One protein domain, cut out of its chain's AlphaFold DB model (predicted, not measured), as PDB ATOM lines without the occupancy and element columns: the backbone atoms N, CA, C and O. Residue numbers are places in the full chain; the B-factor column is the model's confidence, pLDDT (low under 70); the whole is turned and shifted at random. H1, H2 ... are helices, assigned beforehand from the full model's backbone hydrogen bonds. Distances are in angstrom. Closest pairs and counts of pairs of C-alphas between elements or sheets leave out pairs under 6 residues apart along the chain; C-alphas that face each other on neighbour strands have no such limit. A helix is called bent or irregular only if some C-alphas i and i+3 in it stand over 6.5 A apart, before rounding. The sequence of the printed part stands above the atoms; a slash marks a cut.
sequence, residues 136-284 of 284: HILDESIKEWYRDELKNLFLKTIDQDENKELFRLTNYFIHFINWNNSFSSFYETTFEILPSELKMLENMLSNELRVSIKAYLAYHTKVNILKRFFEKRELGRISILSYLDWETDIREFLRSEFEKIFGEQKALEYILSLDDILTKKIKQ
ATOM      1  N   HIS A 136     192.130 175.246 110.824       93.19
ATOM      2  CA  HIS A 136     192.106 174.001 110.071       93.19
ATOM      3  C   HIS A 136     191.739 174.240 108.600       93.19
ATOM      4  O   HIS A 136     192.420 173.721 107.722       93.19
ATOM      5  N   ILE A 137     190.733 175.084 108.320       94.94
ATOM      6  CA  ILE A 137     190.359 175.437 106.938       94.94
ATOM      7  C   ILE A 137     191.545 176.054 106.191       94.94
ATOM      8  O   ILE A 137     191.831 175.651 105.063       94.94
ATOM      9  N   LEU A 138     192.224 177.031 106.798       96.50
ATOM     10  CA  LEU A 138     193.369 177.707 106.187       96.50
ATOM     11  C   LEU A 138     194.518 176.727 105.915       96.50
ATOM     12  O   LEU A 138     195.056 176.712 104.809       96.50
ATOM     13  N   ASP A 139     194.848 175.885 106.897       95.94
ATOM     14  CA  ASP A 139     195.923 174.894 106.802       95.94
ATOM     15  C   ASP A 139     195.677 173.881 105.673       95.94
ATOM     16  O   ASP A 139     196.553 173.663 104.834       95.94
ATOM     17  N   GLU A 140     194.477 173.294 105.608       95.81
ATOM     18  CA  GLU A 140     194.118 172.327 104.563       95.81
ATOM     19  C   GLU A 140     194.026 172.973 103.182       95.81
ATOM     20  O   GLU A 140     194.540 172.424 102.211       95.81
ATOM     21  N   SER A 141     193.450 174.172 103.078       95.75
ATOM     22  CA  SER A 141     193.314 174.854 101.784       95.75
ATOM     23  C   SER A 141     194.667 175.204 101.173       95.75
ATOM     24  O   SER A 141     194.863 175.055  99.967       95.75
ATOM     25  N   ILE A 142     195.620 175.645 101.998       96.50
ATOM     26  CA  ILE A 142     196.975 175.955 101.535       96.50
ATOM     27  C   ILE A 142     197.732 174.676 101.189       96.50
ATOM     28  O   ILE A 142     198.422 174.656 100.172       96.50
ATOM     29  N   LYS A 143     197.563 173.590 101.957       95.62
ATOM     30  CA  LYS A 143     198.109 172.270 101.597       95.62
ATOM     31  C   LYS A 143     197.603 171.791 100.247       95.62
ATOM     32  O   LYS A 143     198.407 171.369  99.421       95.62
ATOM     33  N   GLU A 144     196.293 171.831 100.027       95.38
ATOM     34  CA  GLU A 144     195.675 171.423  98.764       95.38
ATOM     35  C   GLU A 144     196.240 172.233  97.595       95.38
ATOM     36  O   GLU A 144     196.780 171.653  96.653       95.38
ATOM     37  N   TRP A 145     196.218 173.564  97.703       96.12
ATOM     38  CA  TRP A 145     196.708 174.445  96.644       96.12
ATOM     39  C   TRP A 145     198.205 174.253  96.378       96.12
ATOM     40  O   TRP A 145     198.616 174.072  95.231       96.12
ATOM     41  N   TYR A 146     199.027 174.194  97.428       95.81
ATOM     42  CA  TYR A 146     200.460 173.950  97.291       95.81
ATOM     43  C   TYR A 146     200.739 172.622  96.588       95.81
ATOM     44  O   TYR A 146     201.522 172.574  95.642       95.81
ATOM     45  N   ARG A 147     200.057 171.541  96.982       94.94
ATOM     46  CA  ARG A 147     200.217 170.223  96.351       94.94
ATOM     47  C   ARG A 147     199.785 170.219  94.891       94.94
ATOM     48  O   ARG A 147     200.407 169.528  94.089       94.94
ATOM     49  N   ASP A 148     198.740 170.952  94.539       95.69
ATOM     50  CA  ASP A 148     198.288 171.027  93.153       95.69
ATOM     51  C   ASP A 148     199.268 171.820  92.280       95.69
ATOM     52  O   ASP A 148     199.592 171.378  91.175       95.69
ATOM     53  N   GLU A 149     199.848 172.911  92.788       95.56
ATOM     54  CA  GLU A 149     200.938 173.599  92.088       95.56
ATOM     55  C   GLU A 149     202.196 172.734  91.974       95.56
ATOM     56  O   GLU A 149     202.791 172.680  90.897       95.56
ATOM     57  N   LEU A 150     202.555 171.970  93.012       94.12
ATOM     58  CA  LEU A 150     203.659 171.010  92.934       94.12
ATOM     59  C   LEU A 150     203.441 169.959  91.847       94.12
ATOM     60  O   LEU A 150     204.359 169.692  91.077       94.12
ATOM     61  N   LYS A 151     202.243 169.367  91.758       93.44
ATOM     62  CA  LYS A 151     201.917 168.397  90.699       93.44
ATOM     63  C   LYS A 151     202.021 169.038  89.319       93.44
ATOM     64  O   LYS A 151     202.558 168.425  88.403       93.44
ATOM     65  N   ASN A 152     201.546 170.274  89.171       93.00
ATOM     66  CA  ASN A 152     201.643 171.006  87.911       93.00
ATOM     67  C   ASN A 152     203.103 171.289  87.526       93.00
ATOM     68  O   ASN A 152     203.462 171.152  86.358       93.00
ATOM     69  N   LEU A 153     203.953 171.657  88.489       92.06
ATOM     70  CA  LEU A 153     205.390 171.837  88.270       92.06
ATOM     71  C   LEU A 153     206.081 170.512  87.935       92.06
ATOM     72  O   LEU A 153     206.867 170.457  86.991       92.06
ATOM     73  N   PHE A 154     205.748 169.438  88.647       90.88
ATOM     74  CA  PHE A 154     206.245 168.098  88.359       90.88
ATOM     75  C   PHE A 154     205.935 167.713  86.908       90.88
ATOM     76  O   PHE A 154     206.857 167.472  86.139       90.88
ATOM     77  N   LEU A 155     204.669 167.793  86.482       89.81
ATOM     78  CA  LEU A 155     204.260 167.475  85.107       89.81
ATOM     79  C   LEU A 155     204.995 168.305  84.046       89.81
ATOM     80  O   LEU A 155     205.342 167.780  82.994       89.81
ATOM     81  N   LYS A 156     205.263 169.587  84.320       87.88
ATOM     82  CA  LYS A 156     206.004 170.465  83.400       87.88
ATOM     83  C   LYS A 156     207.487 170.106  83.279       87.88
ATOM     84  O   LYS A 156     208.100 170.456  82.276       87.88
ATOM     85  N   THR A 157     208.062 169.445  84.282       87.00
ATOM     86  CA  THR A 157     209.511 169.198  84.378       87.00
ATOM     87  C   THR A 157     209.931 167.771  84.016       87.00
ATOM     88  O   THR A 157     211.126 167.544  83.857       87.00
ATOM     89  N   ILE A 158     208.988 166.833  83.836       81.81
ATOM     90  CA  ILE A 158     209.260 165.401  83.572       81.81
ATOM     91  C   ILE A 158     210.212 165.173  82.385       81.81
ATOM     92  O   ILE A 158     211.133 164.370  82.501       81.81
ATOM     93  N   ASP A 159     210.031 165.901  81.281       77.88
ATOM     94  CA  ASP A 159     210.787 165.690  80.033       77.88
ATOM     95  C   ASP A 159     211.814 166.801  79.746       77.88
ATOM     96  O   ASP A 159     212.334 166.924  78.636       77.88
ATOM     97  N   GLN A 160     212.102 167.651  80.737       79.94
ATOM     98  CA  GLN A 160     213.002 168.791  80.579       79.94
ATOM     99  C   GLN A 160     214.339 168.508  81.264       79.94
ATOM    100  O   GLN A 160     214.499 168.730  82.464       79.94
ATOM    101  N   ASP A 161     215.322 168.055  80.482       70.44
ATOM    102  CA  ASP A 161     216.677 167.754  80.966       70.44
ATOM    103  C   ASP A 161     217.345 168.949  81.672       70.44
ATOM    104  O   ASP A 161     218.110 168.753  82.621       70.44
ATOM    105  N   GLU A 162     217.011 170.176  81.262       75.88
ATOM    106  CA  GLU A 162     217.478 171.429  81.873       75.88
ATOM    107  C   GLU A 162     216.897 171.668  83.280       75.88
ATOM    108  O   GLU A 162     217.500 172.371  84.084       75.88
ATOM    109  N   ASN A 163     215.772 171.026  83.625       83.00
ATOM    110  CA  ASN A 163     215.046 171.207  84.888       83.00
ATOM    111  C   ASN A 163     215.132 169.990  85.825       83.00
ATOM    112  O   ASN A 163     214.312 169.837  86.734       83.00
ATOM    113  N   LYS A 164     216.149 169.132  85.655       84.50
ATOM    114  CA  LYS A 164     216.366 167.925  86.480       84.50
ATOM    115  C   LYS A 164     216.371 168.188  87.984       84.50
ATOM    116  O   LYS A 164     215.903 167.349  88.753       84.50
ATOM    117  N   GLU A 165     216.912 169.324  88.413       86.38
ATOM    118  CA  GLU A 165     216.947 169.705  89.827       86.38
ATOM    119  C   GLU A 165     215.542 170.013  90.361       86.38
ATOM    120  O   GLU A 165     215.125 169.443  91.369       86.38
ATOM    121  N   LEU A 166     214.765 170.817  89.629       87.06
ATOM    122  CA  LEU A 166     213.379 171.139  89.972       87.06
ATOM    123  C   LEU A 166     212.479 169.896  89.940       87.06
ATOM    124  O   LEU A 166     211.624 169.729  90.810       87.06
ATOM    125  N   PHE A 167     212.702 168.993  88.984       89.06
ATOM    126  CA  PHE A 167     212.013 167.705  88.923       89.06
ATOM    127  C   PHE A 167     212.284 166.861  90.176       89.06
ATOM    128  O   PHE A 167     211.353 166.407  90.839       89.06
ATOM    129  N   ARG A 168     213.558 166.680  90.554       88.75
ATOM    130  CA  ARG A 168     213.929 165.923  91.766       88.75
ATOM    131  C   ARG A 168     213.325 166.541  93.019       88.75
ATOM    132  O   ARG A 168     212.830 165.812  93.877       88.75
ATOM    133  N   LEU A 169     213.347 167.867  93.099       90.44
ATOM    134  CA  LEU A 169     212.815 168.605  94.228       90.44
ATOM    135  C   LEU A 169     211.295 168.449  94.344       90.44
ATOM    136  O   LEU A 169     210.796 168.022  95.380       90.44
ATOM    137  N   THR A 170     210.546 168.723  93.277       91.12
ATOM    138  CA  THR A 170     209.082 168.560  93.274       91.12
ATOM    139  C   THR A 170     208.674 167.114  93.557       91.12
ATOM    140  O   THR A 170     207.781 166.881  94.371       91.12
ATOM    141  N   ASN A 171     209.386 166.136  92.988       90.62
ATOM    142  CA  ASN A 171     209.190 164.715  93.272       90.62
ATOM    143  C   ASN A 171     209.383 164.389  94.765       90.62
ATOM    144  O   ASN A 171     208.568 163.677  95.356       90.62
ATOM    145  N   TYR A 172     210.421 164.945  95.401       90.44
ATOM    146  CA  TYR A 172     210.639 164.782  96.840       90.44
ATOM    147  C   TYR A 172     209.458 165.331  97.655       90.44
ATOM    148  O   TYR A 172     208.888 164.619  98.484       90.44
ATOM    149  N   PHE A 173     209.036 166.565  97.370       90.69
ATOM    150  CA  PHE A 173     207.963 167.234  98.110       90.69
ATOM    151  C   PHE A 173     206.605 166.534  97.946       90.69
ATOM    152  O   PHE A 173     205.811 166.483  98.884       90.69
ATOM    153  N   ILE A 174     206.328 165.951  96.779       90.38
ATOM    154  CA  ILE A 174     205.076 165.227  96.530       90.38
ATOM    155  C   ILE A 174     205.040 163.893  97.286       90.38
ATOM    156  O   ILE A 174     204.013 163.574  97.891       90.38
ATOM    157  N   HIS A 175     206.127 163.116  97.246       88.94
ATOM    158  CA  HIS A 175     206.105 161.708  97.660       88.94
ATOM    159  C   HIS A 175     206.656 161.434  99.060       88.94
ATOM    160  O   HIS A 175     206.257 160.445  99.673       88.94
ATOM    161  N   PHE A 176     207.556 162.275  99.572       87.56
ATOM    162  CA  PHE A 176     208.258 162.011 100.833       87.56
ATOM    163  C   PHE A 176     207.796 162.901 101.988       87.56
ATOM    164  O   PHE A 176     208.038 162.570 103.148       87.56
ATOM    165  N   ILE A 177     207.089 163.998 101.703       89.31
ATOM    166  CA  ILE A 177     206.498 164.840 102.743       89.31
ATOM    167  C   ILE A 177     205.210 164.205 103.263       89.31
ATOM    168  O   ILE A 177     204.295 163.868 102.510       89.31
ATOM    169  N   ASN A 178     205.119 164.077 104.588       88.75
ATOM    170  CA  ASN A 178     203.894 163.656 105.252       88.75
ATOM    171  C   ASN A 178     202.908 164.830 105.355       88.75
ATOM    172  O   ASN A 178     202.915 165.588 106.325       88.75
ATOM    173  N   TRP A 179     202.019 164.931 104.370       89.38
ATOM    174  CA  TRP A 179     200.986 165.967 104.290       89.38
ATOM    175  C   TRP A 179     199.897 165.887 105.372       89.38
ATOM    176  O   TRP A 179     199.058 166.779 105.444       89.38
ATOM    177  N   ASN A 180     199.917 164.864 106.238       90.00
ATOM    178  CA  ASN A 180     199.045 164.816 107.416       90.00
ATOM    179  C   ASN A 180     199.489 165.790 108.523       90.00
ATOM    180  O   ASN A 180     198.718 166.068 109.439       90.00
ATOM    181  N   ASN A 181     200.728 166.286 108.466       90.25
ATOM    182  CA  ASN A 181     201.215 167.311 109.387       90.25
ATOM    183  C   ASN A 181     200.634 168.695 109.034       90.25
ATOM    184  O   ASN A 181     200.094 168.900 107.941       90.25
ATOM    185  N   SER A 182     200.743 169.659 109.957       92.31
ATOM    186  CA  SER A 182     200.350 171.039 109.653       92.31
ATOM    187  C   SER A 182     201.275 171.639 108.598       92.31
ATOM    188  O   SER A 182     202.482 171.372 108.576       92.31
ATOM    189  N   PHE A 183     200.715 172.483 107.735       94.38
ATOM    190  CA  PHE A 183     201.481 173.179 106.708       94.38
ATOM    191  C   PHE A 183     202.555 174.073 107.328       94.38
ATOM    192  O   PHE A 183     203.678 174.111 106.838       94.38
ATOM    193  N   SER A 184     202.225 174.751 108.433       92.50
ATOM    194  CA  SER A 184     203.161 175.613 109.163       92.50
ATOM    195  C   SER A 184     204.408 174.854 109.613       92.50
ATOM    196  O   SER A 184     205.517 175.297 109.342       92.50
ATOM    197  N   SER A 185     204.234 173.672 110.215       89.94
ATOM    198  CA  SER A 185     205.349 172.839 110.667       89.94
ATOM    199  C   SER A 185     206.191 172.350 109.495       89.94
ATOM    200  O   SER A 185     207.412 172.429 109.558       89.94
ATOM    201  N   PHE A 186     205.553 171.881 108.419       92.62
ATOM    202  CA  PHE A 186     206.264 171.487 107.203       92.62
ATOM    203  C   PHE A 186     207.112 172.645 106.668       92.62
ATOM    204  O   PHE A 186     208.298 172.466 106.393       92.62
ATOM    205  N   TYR A 187     206.514 173.824 106.532       92.31
ATOM    206  CA  TYR A 187     207.147 174.954 105.877       92.31
ATOM    207  C   TYR A 187     208.297 175.521 106.717       92.31
ATOM    208  O   TYR A 187     209.386 175.731 106.192       92.31
ATOM    209  N   GLU A 188     208.097 175.695 108.028       90.19
ATOM    210  CA  GLU A 188     209.129 176.171 108.959       90.19
ATOM    211  C   GLU A 188     210.324 175.209 109.021       90.19
ATOM    212  O   GLU A 188     211.463 175.632 108.831       90.19
ATOM    213  N   THR A 189     210.077 173.905 109.195       89.75
ATOM    214  CA  THR A 189     211.145 172.893 109.231       89.75
ATOM    215  C   THR A 189     211.876 172.793 107.893       89.75
ATOM    216  O   THR A 189     213.097 172.670 107.856       89.75
ATOM    217  N   THR A 190     211.159 172.874 106.772       89.94
ATOM    218  CA  THR A 190     211.795 172.811 105.450       89.94
ATOM    219  C   THR A 190     212.632 174.056 105.177       89.94
ATOM    220  O   THR A 190     213.726 173.937 104.637       89.94
ATOM    221  N   PHE A 191     212.171 175.240 105.586       89.38
ATOM    222  CA  PHE A 191     212.950 176.471 105.465       89.38
ATOM    223  C   PHE A 191     214.217 176.441 106.334       89.38
ATOM    224  O   PHE A 191     215.231 177.014 105.950       89.38
ATOM    225  N   GLU A 192     214.188 175.760 107.480       90.12
ATOM    226  CA  GLU A 192     215.359 175.573 108.341       90.12
ATOM    227  C   GLU A 192     216.385 174.595 107.742       90.12
ATOM    228  O   GLU A 192     217.584 174.869 107.773       90.12
ATOM    229  N   ILE A 193     215.928 173.472 107.174       90.19
ATOM    230  CA  ILE A 193     216.811 172.392 106.701       90.19
ATOM    231  C   ILE A 193     217.269 172.606 105.248       90.19
ATOM    232  O   ILE A 193     218.433 172.369 104.936       90.19
ATOM    233  N   LEU A 194     216.366 173.036 104.359       90.44
ATOM    234  CA  LEU A 194     216.572 173.169 102.907       90.44
ATOM    235  C   LEU A 194     216.097 174.548 102.381       90.44
ATOM    236  O   LEU A 194     215.202 174.626 101.527       90.44
ATOM    237  N   PRO A 195     216.654 175.668 102.887       91.56
ATOM    238  CA  PRO A 195     216.194 177.018 102.540       91.56
ATOM    239  C   PRO A 195     216.372 177.373 101.060       91.56
ATOM    240  O   PRO A 195     215.551 178.100 100.498       91.56
ATOM    241  N   SER A 196     217.460 176.928 100.427       90.88
ATOM    242  CA  SER A 196     217.770 177.208  99.018       90.88
ATOM    243  C   SER A 196     216.757 176.562  98.084       90.88
ATOM    244  O   SER A 196     216.224 177.207  97.183       90.88
ATOM    245  N   GLU A 197     216.465 175.299  98.344       91.31
ATOM    246  CA  GLU A 197     215.575 174.459  97.574       91.31
ATOM    247  C   GLU A 197     214.138 174.960  97.714       91.31
ATOM    248  O   GLU A 197     213.450 175.162  96.714       91.31
ATOM    249  N   LEU A 198     213.706 175.264  98.943       90.12
ATOM    250  CA  LEU A 198     212.381 175.835  99.169       90.12
ATOM    251  C   LEU A 198     212.218 177.184  98.454       90.12
ATOM    252  O   LEU A 198     211.193 177.404  97.815       90.12
ATOM    253  N   LYS A 199     213.239 178.054  98.469       90.75
ATOM    254  CA  LYS A 199     213.223 179.317  97.705       90.75
ATOM    255  C   LYS A 199     213.169 179.093  96.196       90.75
ATOM    256  O   LYS A 199     212.461 179.819  95.502       90.75
ATOM    257  N   MET A 200     213.908 178.111  95.679       90.00
ATOM    258  CA  MET A 200     213.869 177.759  94.259       90.00
ATOM    259  C   MET A 200     212.456 177.345  93.847       90.00
ATOM    260  O   MET A 200     211.940 177.816  92.837       90.00
ATOM    261  N   LEU A 201     211.813 176.518  94.668       90.50
ATOM    262  CA  LEU A 201     210.445 176.070  94.460       90.50
ATOM    263  C   LEU A 201     209.452 177.230  94.568       90.50
ATOM    264  O   LEU A 201     208.628 177.401  93.676       90.50
ATOM    265  N   GLU A 202     209.564 178.077  95.593       89.94
ATOM    266  CA  GLU A 202     208.728 179.272  95.754       89.94
ATOM    267  C   GLU A 202     208.784 180.205  94.550       89.94
ATOM    268  O   GLU A 202     207.761 180.752  94.149       89.94
ATOM    269  N   ASN A 203     209.958 180.390  93.950       90.88
ATOM    270  CA  ASN A 203     210.098 181.232  92.764       90.88
ATOM    271  C   ASN A 203     209.282 180.723  91.567       90.88
ATOM    272  O   ASN A 203     208.952 181.521  90.692       90.88
ATOM    273  N   MET A 204     208.925 179.437  91.560       91.62
ATOM    274  CA  MET A 204     208.117 178.796  90.524       91.62
ATOM    275  C   MET A 204     206.618 178.752  90.855       91.62
ATOM    276  O   MET A 204     205.820 178.407  89.982       91.62
ATOM    277  N   LEU A 205     206.227 179.086  92.089       94.19
ATOM    278  CA  LEU A 205     204.827 179.138  92.510       94.19
ATOM    279  C   LEU A 205     204.145 180.426  92.046       94.19
ATOM    280  O   LEU A 205     204.785 181.467  91.837       94.19
ATOM    281  N   SER A 206     202.818 180.371  91.949       96.25
ATOM    282  CA  SER A 206     202.002 181.551  91.679       96.25
ATOM    283  C   SER A 206     202.224 182.638  92.737       96.25
ATOM    284  O   SER A 206     202.590 182.387  93.894       96.25
ATOM    285  N   ASN A 207     202.045 183.899  92.337       95.25
ATOM    286  CA  ASN A 207     202.181 185.000  93.286       95.25
ATOM    287  C   ASN A 207     201.084 184.932  94.355       95.25
ATOM    288  O   ASN A 207     201.347 185.190  95.526       95.25
ATOM    289  N   GLU A 208     199.884 184.521  93.957       95.50
ATOM    290  CA  GLU A 208     198.727 184.364  94.820       95.50
ATOM    291  C   GLU A 208     198.993 183.322  95.915       95.50
ATOM    292  O   GLU A 208     198.839 183.637  97.097       95.50
ATOM    293  N   LEU A 209     199.499 182.133  95.560       96.38
ATOM    294  CA  LEU A 209     199.845 181.103  96.543       96.38
ATOM    295  C   LEU A 209     200.950 181.579  97.491       96.38
ATOM    296  O   LEU A 209     200.856 181.382  98.702       96.38
ATOM    297  N   ARG A 210     201.988 182.249  96.976       95.88
ATOM    298  CA  ARG A 210     203.055 182.805  97.825       95.88
ATOM    299  C   ARG A 210     202.528 183.816  98.838       95.88
ATOM    300  O   ARG A 210     202.971 183.810  99.987       95.88
ATOM    301  N   VAL A 211     201.605 184.684  98.429       96.62
ATOM    302  CA  VAL A 211     200.946 185.639  99.330       96.62
ATOM    303  C   VAL A 211     200.116 184.894 100.373       96.62
ATOM    304  O   VAL A 211     200.260 185.179 101.559       96.62
ATOM    305  N   SER A 212     199.329 183.892  99.968       97.38
ATOM    306  CA  SER A 212     198.522 183.076 100.884       97.38
ATOM    307  C   SER A 212     199.358 182.318 101.914       97.38
ATOM    308  O   SER A 212     199.020 182.324 103.096       97.38
ATOM    309  N   ILE A 213     200.484 181.725 101.503       96.50
ATOM    310  CA  ILE A 213     201.433 181.063 102.407       96.50
ATOM    311  C   ILE A 213     201.950 182.056 103.448       96.50
ATOM    312  O   ILE A 213     201.869 181.796 104.647       96.50
ATOM    313  N   LYS A 214     202.436 183.223 103.010       95.56
ATOM    314  CA  LYS A 214     202.966 184.246 103.923       95.56
ATOM    315  C   LYS A 214     201.896 184.776 104.874       95.56
ATOM    316  O   LYS A 214     202.162 184.908 106.068       95.56
ATOM    317  N   ALA A 215     200.693 185.033 104.365       97.00
ATOM    318  CA  ALA A 215     199.556 185.470 105.164       97.00
ATOM    319  C   ALA A 215     199.180 184.424 106.226       97.00
ATOM    320  O   ALA A 215     198.962 184.772 107.387       97.00
ATOM    321  N   TYR A 216     199.171 183.140 105.860       97.50
ATOM    322  CA  TYR A 216     198.881 182.049 106.785       97.50
ATOM    323  C   TYR A 216     199.959 181.851 107.839       97.50
ATOM    324  O   TYR A 216     199.626 181.691 109.008       97.50
ATOM    325  N   LEU A 217     201.239 181.914 107.474       95.88
ATOM    326  CA  LEU A 217     202.325 181.837 108.451       95.88
ATOM    327  C   LEU A 217     202.262 183.022 109.421       95.88
ATOM    328  O   LEU A 217     202.329 182.828 110.635       95.88
ATOM    329  N   ALA A 218     202.023 184.239 108.920       95.00
ATOM    330  CA  ALA A 218     201.815 185.413 109.764       95.00
ATOM    331  C   ALA A 218     200.623 185.220 110.719       95.00
ATOM    332  O   ALA A 218     200.750 185.467 111.920       95.00
ATOM    333  N   TYR A 219     199.496 184.703 110.222       96.06
ATOM    334  CA  TYR A 219     198.344 184.334 111.046       96.06
ATOM    335  C   TYR A 219     198.705 183.278 112.099       96.06
ATOM    336  O   TYR A 219     198.392 183.454 113.279       96.06
ATOM    337  N   HIS A 220     199.412 182.218 111.704       94.69
ATOM    338  CA  HIS A 220     199.805 181.104 112.559       94.69
ATOM    339  C   HIS A 220     200.619 181.580 113.771       94.69
ATOM    340  O   HIS A 220     200.326 181.180 114.901       94.69
ATOM    341  N   THR A 221     201.541 182.536 113.584       92.00
ATOM    342  CA  THR A 221     202.293 183.139 114.705       92.00
ATOM    343  C   THR A 221     201.396 183.854 115.728       92.00
ATOM    344  O   THR A 221     201.743 183.953 116.908       92.00
ATOM    345  N   LYS A 222     200.212 184.322 115.309       93.06
ATOM    346  CA  LYS A 222     199.248 185.052 116.145       93.06
ATOM    347  C   LYS A 222     198.137 184.172 116.722       93.06
ATOM    348  O   LYS A 222     197.503 184.596 117.687       93.06
ATOM    349  N   VAL A 223     197.939 182.935 116.246       91.81
ATOM    350  CA  VAL A 223     196.889 182.001 116.730       91.81
ATOM    351  C   VAL A 223     196.886 181.872 118.250       91.81
ATOM    352  O   VAL A 223     195.838 181.882 118.894       91.81
ATOM    353  N   ASN A 224     198.066 181.774 118.856       87.75
ATOM    354  CA  ASN A 224     198.194 181.625 120.300       87.75
ATOM    355  C   ASN A 224     197.760 182.867 121.085       87.75
ATOM    356  O   ASN A 224     197.204 182.727 122.176       87.75
ATOM    357  N   ILE A 225     197.998 184.054 120.529       89.31
ATOM    358  CA  ILE A 225     197.564 185.334 121.094       89.31
ATOM    359  C   ILE A 225     196.051 185.470 120.931       89.31
ATOM    360  O   ILE A 225     195.373 185.759 121.910       89.31
ATOM    361  N   LEU A 226     195.513 185.145 119.752       90.44
ATOM    362  CA  LEU A 226     194.070 185.110 119.505       90.44
ATOM    363  C   LEU A 226     193.362 184.172 120.490       90.44
ATOM    364  O   LEU A 226     192.435 184.579 121.180       90.44
ATOM    365  N   LYS A 227     193.849 182.936 120.660       88.00
ATOM    366  CA  LYS A 227     193.267 181.989 121.626       88.00
ATOM    367  C   LYS A 227     193.283 182.514 123.066       88.00
ATOM    368  O   LYS A 227     192.411 182.141 123.841       88.00
ATOM    369  N   ARG A 228     194.257 183.350 123.444       85.94
ATOM    370  CA  ARG A 228     194.264 184.026 124.755       85.94
ATOM    371  C   ARG A 228     193.240 185.157 124.804       85.94
ATOM    372  O   ARG A 228     192.488 185.220 125.762       85.94
ATOM    373  N   PHE A 229     193.200 185.994 123.770       85.00
ATOM    374  CA  PHE A 229     192.286 187.132 123.665       85.00
ATOM    375  C   PHE A 229     190.811 186.710 123.733       85.00
ATOM    376  O   PHE A 229     190.029 187.331 124.438       85.00
ATOM    377  N   PHE A 230     190.449 185.603 123.080       82.25
ATOM    378  CA  PHE A 230     189.091 185.042 123.120       82.25
ATOM    379  C   PHE A 230     188.860 184.054 124.275       82.25
ATOM    380  O   PHE A 230     187.880 183.307 124.248       82.25
ATOM    381  N   GLU A 231     189.779 183.975 125.247       80.38
ATOM    382  CA  GLU A 231     189.697 183.066 126.406       80.38
ATOM    383  C   GLU A 231     189.521 181.578 126.020       80.38
ATOM    384  O   GLU A 231     189.113 180.736 126.815       80.38
ATOM    385  N   LYS A 232     189.896 181.202 124.793       79.94
ATOM    386  CA  LYS A 232     189.775 179.843 124.225       79.94
ATOM    387  C   LYS A 232     190.758 178.842 124.834       79.94
ATOM    388  O   LYS A 232     190.760 177.667 124.475       79.94
ATOM    389  N   ARG A 233     191.644 179.312 125.713       72.00
ATOM    390  CA  ARG A 233     192.557 178.476 126.504       72.00
ATOM    391  C   ARG A 233     191.979 178.079 127.857       72.00
ATOM    392  O   ARG A 233     192.587 177.251 128.530       72.00
ATOM    393  N   GLU A 234     190.861 178.671 128.268       76.44
ATOM    394  CA  GLU A 234     190.222 178.302 129.522       76.44
ATOM    395  C   GLU A 234     189.639 176.891 129.442       76.44
ATOM    396  O   GLU A 234     188.967 176.513 128.477       76.44
ATOM    397  N   LEU A 235     189.903 176.105 130.484       74.00
ATOM    398  CA  LEU A 235     189.350 174.767 130.628       74.00
ATOM    399  C   LEU A 235     187.817 174.835 130.674       74.00
ATOM    400  O   LEU A 235     187.237 175.646 131.391       74.00
ATOM    401  N   GLY A 236     187.159 173.946 129.932       75.81
ATOM    402  CA  GLY A 236     185.699 173.883 129.860       75.81
ATOM    403  C   GLY A 236     185.077 174.779 128.788       75.81
ATOM    404  O   GLY A 236     183.854 174.781 128.667       75.81
ATOM    405  N   ARG A 237     185.881 175.490 127.988       83.94
ATOM    406  CA  ARG A 237     185.408 176.218 126.802       83.94
ATOM    407  C   ARG A 237     185.710 175.473 125.503       83.94
ATOM    408  O   ARG A 237     186.610 174.629 125.428       83.94
ATOM    409  N   ILE A 238     184.950 175.812 124.471       84.81
ATOM    410  CA  ILE A 238     185.208 175.472 123.078       84.81
ATOM    411  C   ILE A 238     186.461 176.242 122.651       84.81
ATOM    412  O   ILE A 238     186.464 177.468 122.563       84.81
ATOM    413  N   SER A 239     187.544 175.510 122.400       84.00
ATOM    414  CA  SER A 239     188.896 176.067 122.245       84.00
ATOM    415  C   SER A 239     189.262 176.503 120.821       84.00
ATOM    416  O   SER A 239     190.376 176.985 120.575       84.00
ATOM    417  N   ILE A 240     188.345 176.330 119.871       89.69
ATOM    418  CA  ILE A 240     188.566 176.665 118.464       89.69
ATOM    419  C   ILE A 240     188.381 178.166 118.209       89.69
ATOM    420  O   ILE A 240     187.555 178.832 118.844       89.69
ATOM    421  N   LEU A 241     189.146 178.682 117.245       92.38
ATOM    422  CA  LEU A 241     188.890 179.981 116.624       92.38
ATOM    423  C   LEU A 241     187.884 179.742 115.501       92.38
ATOM    424  O   LEU A 241     188.203 179.075 114.517       92.38
ATOM    425  N   SER A 242     186.650 180.188 115.708       92.88
ATOM    426  CA  SER A 242     185.541 179.880 114.807       92.88
ATOM    427  C   SER A 242     185.419 180.900 113.678       92.88
ATOM    428  O   SER A 242     185.952 182.006 113.778       92.88
ATOM    429  N   TYR A 243     184.699 180.558 112.608       93.50
ATOM    430  CA  TYR A 243     184.414 181.526 111.547       93.50
ATOM    431  C   TYR A 243     183.567 182.706 112.038       93.50
ATOM    432  O   TYR A 243     183.791 183.829 111.607       93.50
ATOM    433  N   LEU A 244     182.685 182.496 113.020       92.31
ATOM    434  CA  LEU A 244     182.018 183.611 113.692       92.31
ATOM    435  C   LEU A 244     183.032 184.588 114.297       92.31
ATOM    436  O   LEU A 244     182.909 185.791 114.110       92.31
ATOM    437  N   ASP A 245     184.044 184.069 115.004       92.50
ATOM    438  CA  ASP A 245     185.082 184.911 115.606       92.50
ATOM    439  C   ASP A 245     185.903 185.643 114.513       92.50
ATOM    440  O   ASP A 245     186.381 186.754 114.748       92.50
ATOM    441  N   TRP A 246     186.034 185.061 113.307       94.19
ATOM    442  CA  TRP A 246     186.609 185.724 112.125       94.19
ATOM    443  C   TRP A 246     185.791 186.918 111.648       94.19
ATOM    444  O   TRP A 246     186.343 188.005 111.461       94.19
ATOM    445  N   GLU A 247     184.489 186.719 111.462       91.19
ATOM    446  CA  GLU A 247     183.598 187.763 110.966       91.19
ATOM    447  C   GLU A 247     183.446 188.924 111.949       91.19
ATOM    448  O   GLU A 247     183.331 190.070 111.504       91.19
ATOM    449  N   THR A 248     183.481 188.639 113.255       89.81
ATOM    450  CA  THR A 248     183.282 189.652 114.295       89.81
ATOM    451  C   THR A 248     184.551 190.424 114.631       89.81
ATOM    452  O   THR A 248     184.535 191.646 114.554       89.81
ATOM    453  N   ASP A 249     185.641 189.742 115.001       91.25
ATOM    454  CA  ASP A 249     186.722 190.384 115.768       91.25
ATOM    455  C   ASP A 249     188.138 190.035 115.262       91.25
ATOM    456  O   ASP A 249     189.016 190.901 115.209       91.25
ATOM    457  N   ILE A 250     188.404 188.777 114.875       94.12
ATOM    458  CA  ILE A 250     189.766 188.313 114.530       94.12
ATOM    459  C   ILE A 250     190.329 189.090 113.338       94.12
ATOM    460  O   ILE A 250     191.509 189.439 113.342       94.12
ATOM    461  N   ARG A 251     189.509 189.363 112.318       93.69
ATOM    462  CA  ARG A 251     189.951 190.043 111.095       93.69
ATOM    463  C   ARG A 251     190.471 191.452 111.372       93.69
ATOM    464  O   ARG A 251     191.535 191.820 110.877       93.69
ATOM    465  N   GLU A 252     189.754 192.222 112.185       93.19
ATOM    466  CA  GLU A 252     190.166 193.573 112.575       93.19
ATOM    467  C   GLU A 252     191.404 193.537 113.479       93.19
ATOM    468  O   GLU A 252     192.370 194.267 113.243       93.19
ATOM    469  N   PHE A 253     191.425 192.619 114.451       94.19
ATOM    470  CA  PHE A 253     192.582 192.414 115.321       94.19
ATOM    471  C   PHE A 253     193.855 192.118 114.515       94.19
ATOM    472  O   PHE A 253     194.891 192.758 114.716       94.19
ATOM    473  N   LEU A 254     193.784 191.159 113.587       94.75
ATOM    474  CA  LEU A 254     194.920 190.765 112.756       94.75
ATOM    475  C   LEU A 254     195.352 191.885 111.825       94.75
ATOM    476  O   LEU A 254     196.552 192.070 111.650       94.75
ATOM    477  N   ARG A 255     194.406 192.648 111.264       94.44
ATOM    478  CA  ARG A 255     194.728 193.807 110.434       94.44
ATOM    479  C   ARG A 255     195.595 194.795 111.212       94.44
ATOM    480  O   ARG A 255     196.704 195.068 110.775       94.44
ATOM    481  N   SER A 256     195.157 195.234 112.394       94.31
ATOM    482  CA  SER A 256     195.936 196.158 113.239       94.31
ATOM    483  C   SER A 256     197.316 195.587 113.604       94.31
ATOM    484  O   SER A 256     198.320 196.300 113.601       94.31
ATOM    485  N   GLU A 257     197.401 194.291 113.908       94.19
ATOM    486  CA  GLU A 257     198.680 193.647 114.221       94.19
ATOM    487  C   GLU A 257     199.611 193.543 113.008       94.19
ATOM    488  O   GLU A 257     200.818 193.737 113.142       94.19
ATOM    489  N   PHE A 258     199.076 193.251 111.826       96.06
ATOM    490  CA  PHE A 258     199.846 193.171 110.590       96.06
ATOM    491  C   PHE A 258     200.281 194.549 110.102       96.06
ATOM    492  O   PHE A 258     201.406 194.677 109.628       96.06
ATOM    493  N   GLU A 259     199.455 195.583 110.268       96.12
ATOM    494  CA  GLU A 259     199.790 196.964 109.900       96.12
ATOM    495  C   GLU A 259     201.053 197.439 110.628       96.12
ATOM    496  O   GLU A 259     201.943 198.018 110.007       96.12
ATOM    497  N   LYS A 260     201.190 197.100 111.916       94.25
ATOM    498  CA  LYS A 260     202.377 197.429 112.724       94.25
ATOM    499  C   LYS A 260     203.661 196.743 112.246       94.25
ATOM    500  O   LYS A 260     204.743 197.266 112.490       94.25
ATOM    501  N   ILE A 261     203.555 195.561 111.636       94.06
ATOM    502  CA  ILE A 261     204.713 194.718 111.288       94.06
ATOM    503  C   ILE A 261     205.100 194.884 109.814       94.06
ATOM    504  O   ILE A 261     206.280 194.983 109.492       94.06
ATOM    505  N   PHE A 262     204.112 194.896 108.919       93.94
ATOM    506  CA  PHE A 262     204.308 194.824 107.468       93.94
ATOM    507  C   PHE A 262     203.903 196.109 106.732       93.94
ATOM    508  O   PHE A 262     204.179 196.236 105.539       93.94
ATOM    509  N   GLY A 263     203.256 197.053 107.421       95.12
ATOM    510  CA  GLY A 263     202.660 198.245 106.822       95.12
ATOM    511  C   GLY A 263     201.258 198.001 106.255       95.12
ATOM    512  O   GLY A 263     200.828 196.865 106.042       95.12
ATOM    513  N   GLU A 264     200.541 199.095 105.997       95.50
ATOM    514  CA  GLU A 264     199.105 199.090 105.680       95.50
ATOM    515  C   GLU A 264     198.740 198.256 104.449       95.50
ATOM    516  O   GLU A 264     197.872 197.384 104.509       95.50
ATOM    517  N   GLN A 265     199.449 198.466 103.341       95.00
ATOM    518  CA  GLN A 265     199.154 197.781 102.082       95.00
ATOM    519  C   GLN A 265     199.323 196.259 102.195       95.00
ATOM    520  O   GLN A 265     198.470 195.505 101.731       95.00
ATOM    521  N   LYS A 266     200.403 195.800 102.841       95.00
ATOM    522  CA  LYS A 266     200.687 194.365 103.001       95.00
ATOM    523  C   LYS A 266     199.755 193.701 104.004       95.00
ATOM    524  O   LYS A 266     199.335 192.568 103.782       95.00
ATOM    525  N   ALA A 267     199.394 194.408 105.071       95.56
ATOM    526  CA  ALA A 267     198.403 193.928 106.020       95.56
ATOM    527  C   ALA A 267     197.055 193.674 105.340       95.56
ATOM    528  O   ALA A 267     196.476 192.601 105.511       95.56
ATOM    529  N   LEU A 268     196.590 194.620 104.519       96.31
ATOM    530  CA  LEU A 268     195.347 194.468 103.768       96.31
ATOM    531  C   LEU A 268     195.412 193.286 102.793       96.31
ATOM    532  O   LEU A 268     194.495 192.472 102.771       96.31
ATOM    533  N   GLU A 269     196.503 193.158 102.034       97.06
ATOM    534  CA  GLU A 269     196.712 192.043 101.101       97.06
ATOM    535  C   GLU A 269     196.627 190.679 101.808       97.06
ATOM    536  O   GLU A 269     195.933 189.776 101.339       97.06
ATOM    537  N   TYR A 270     197.269 190.535 102.971       97.69
ATOM    538  CA  TYR A 270     197.230 189.289 103.741       97.69
ATOM    539  C   TYR A 270     195.838 188.987 104.289       97.69
ATOM    540  O   TYR A 270     195.382 187.850 104.198       97.69
ATOM    541  N   ILE A 271     195.142 189.992 104.825       97.12
ATOM    542  CA  ILE A 271     193.781 189.807 105.333       97.12
ATOM    543  C   ILE A 271     192.829 189.396 104.213       97.12
ATOM    544  O   ILE A 271     192.079 188.441 104.392       97.12
ATOM    545  N   LEU A 272     192.889 190.062 103.057       96.50
ATOM    546  CA  LEU A 272     192.063 189.713 101.900       96.50
ATOM    547  C   LEU A 272     192.362 188.298 101.400       96.50
ATOM    548  O   LEU A 272     191.434 187.558 101.090       96.50
ATOM    549  N   SER A 273     193.635 187.895 101.378       96.94
ATOM    550  CA  SER A 273     194.012 186.536 100.985       96.94
ATOM    551  C   SER A 273     193.442 185.473 101.930       96.94
ATOM    552  O   SER A 273     192.964 184.445 101.458       96.94
ATOM    553  N   LEU A 274     193.481 185.697 103.247       97.25
ATOM    554  CA  LEU A 274     192.905 184.767 104.225       97.25
ATOM    555  C   LEU A 274     191.373 184.736 104.140       97.25
ATOM    556  O   LEU A 274     190.772 183.663 104.185       97.25
ATOM    557  N   ASP A 275     190.746 185.905 103.988       96.25
ATOM    558  CA  ASP A 275     189.292 186.051 103.883       96.25
ATOM    559  C   ASP A 275     188.740 185.360 102.627       96.25
ATOM    560  O   ASP A 275     187.713 184.684 102.701       96.25
ATOM    561  N   ASP A 276     189.448 185.449 101.497       95.50
ATOM    562  CA  ASP A 276     189.079 184.775 100.249       95.50
ATOM    563  C   ASP A 276     189.116 183.245 100.389       95.50
ATOM    564  O   ASP A 276     188.163 182.568  99.995       95.50
ATOM    565  N   ILE A 277     190.157 182.688 101.028       95.31
ATOM    566  CA  ILE A 277     190.248 181.243 101.305       95.31
ATOM    567  C   ILE A 277     189.066 180.786 102.166       95.31
ATOM    568  O   ILE A 277     188.370 179.828 101.813       95.31
ATOM    569  N   LEU A 278     188.821 181.478 103.284       94.62
ATOM    570  CA  LEU A 278     187.739 181.134 104.208       94.62
ATOM    571  C   LEU A 278     186.376 181.228 103.518       94.62
ATOM    572  O   LEU A 278     185.577 180.296 103.590       94.62
ATOM    573  N   THR A 279     186.134 182.313 102.787       91.19
ATOM    574  CA  THR A 279     184.869 182.550 102.090       91.19
ATOM    575  C   THR A 279     184.609 181.504 101.010       91.19
ATOM    576  O   THR A 279     183.486 181.006 100.906       91.19
ATOM    577  N   LYS A 280     185.628 181.127 100.224       90.38
ATOM    578  CA  LYS A 280     185.507 180.088  99.190       90.38
ATOM    579  C   LYS A 280     185.150 178.730  99.786       90.38
ATOM    580  O   LYS A 280     184.263 178.068  99.258       90.38
ATOM    581  N   LYS A 281     185.796 178.328 100.883       89.50
ATOM    582  CA  LYS A 281     185.562 177.014 101.503       89.50
ATOM    583  C   LYS A 281     184.275 176.931 102.320       89.50
ATOM    584  O   LYS A 281     183.704 175.856 102.408       89.50
ATOM    585  N   ILE A 282     183.820 178.034 102.914       84.38
ATOM    586  CA  ILE A 282     182.621 178.048 103.774       84.38
ATOM    587  C   ILE A 282     181.326 178.244 102.968       84.38
ATOM    588  O   ILE A 282     180.244 177.865 103.424       84.38
ATOM    589  N   LYS A 283     181.413 178.833 101.766       72.81
ATOM    590  CA  LYS A 283     180.272 178.962 100.842       72.81
ATOM    591  C   LYS A 283     180.038 177.727  99.964       72.81
ATOM    592  O   LYS A 283     178.936 177.617  99.425       72.81
ATOM    593  N   GLN A 284     181.041 176.861  99.802       54.59
ATOM    594  CA  GLN A 284     180.931 175.557  99.129       54.59
ATOM    595  C   GLN A 284     180.228 174.533 100.023       54.59
ATOM    596  O   GLN A 284     179.463 173.720  99.460       54.59
TER     597      GLN A 284
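AT A GLANCE: This is residues 136 to 284 of the 284 residues of an uncharacterized protein of Bacteroidetes bacterium (UniProt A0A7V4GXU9). Two helical hairpins, H1 with H2 and H6 with H7, are joined through short H3 and H4 and long H5. H1 and H5 overlap in part along the longest axis; H2 folds back on H1 toward one end, while toward the other H7 crosses H5, with H6 at its side. The printed part has 149 residues with seven named helices, H1 to H7 in chain order, and no named strand: all helix. It is compact, with a radius of gyration of the C-alphas of 17.1 A, yet elongated, spanning 55 by 35 by 33 A.

IN THESE COORDINATES: Find C-alpha 136 at (192.106, 174.001, 110.071); from there H1 runs 31.4 A to residue 157. H2 holds residues 161 to 175, H3 183 to 193, H4 195 to 204. H5 runs 32.0 A from residue 207 to 229, H6 24.3 A from 243 to 262, and H7 28.0 A from 264 to C-alpha 283 at (180.272, 178.962, 100.842). H2, H5 and H6 are irregular: C-alphas 162 and 165 are 8.2 A apart, 221 and 224 7.1 A, 248 and 251 7.4 A.

HOW THE PARTS SIT: Start at the hub, H1. It touches H2 in a hairpin, closest at C-alphas 157 and 167, 5.4 A; H3 at 139 and 183, 5.8 A; H5 at 142 and 213, 6.8 A; and H7 at 138 and 277, 6.8 A. H4 touches H2, closest at C-alphas 201 and 166, 7.3 A. H7 touches H5 about perpendicular, 88 degrees, closest at C-alphas 270 and 215, 4.7 A. H6 and H7 form a hairpin at a shallow tilt of 23 degrees, closest at C-alphas 258 and 267, 4.9 A. H1 and H6 are apart. Every O i to N i+4 pair is within hydrogen-bond range in H1, H3 and H7; H2 has 9 of 11, H4 5 of 6, H5 16 of 19, H6 12 of 16.

THE WHOLE: The C-alphas farthest apart, of Asp 161 and Gly 236, are 58.2 A apart. The printed part has no cut; H5 to H6 is a long link. Residue 284 is under pLDDT 70.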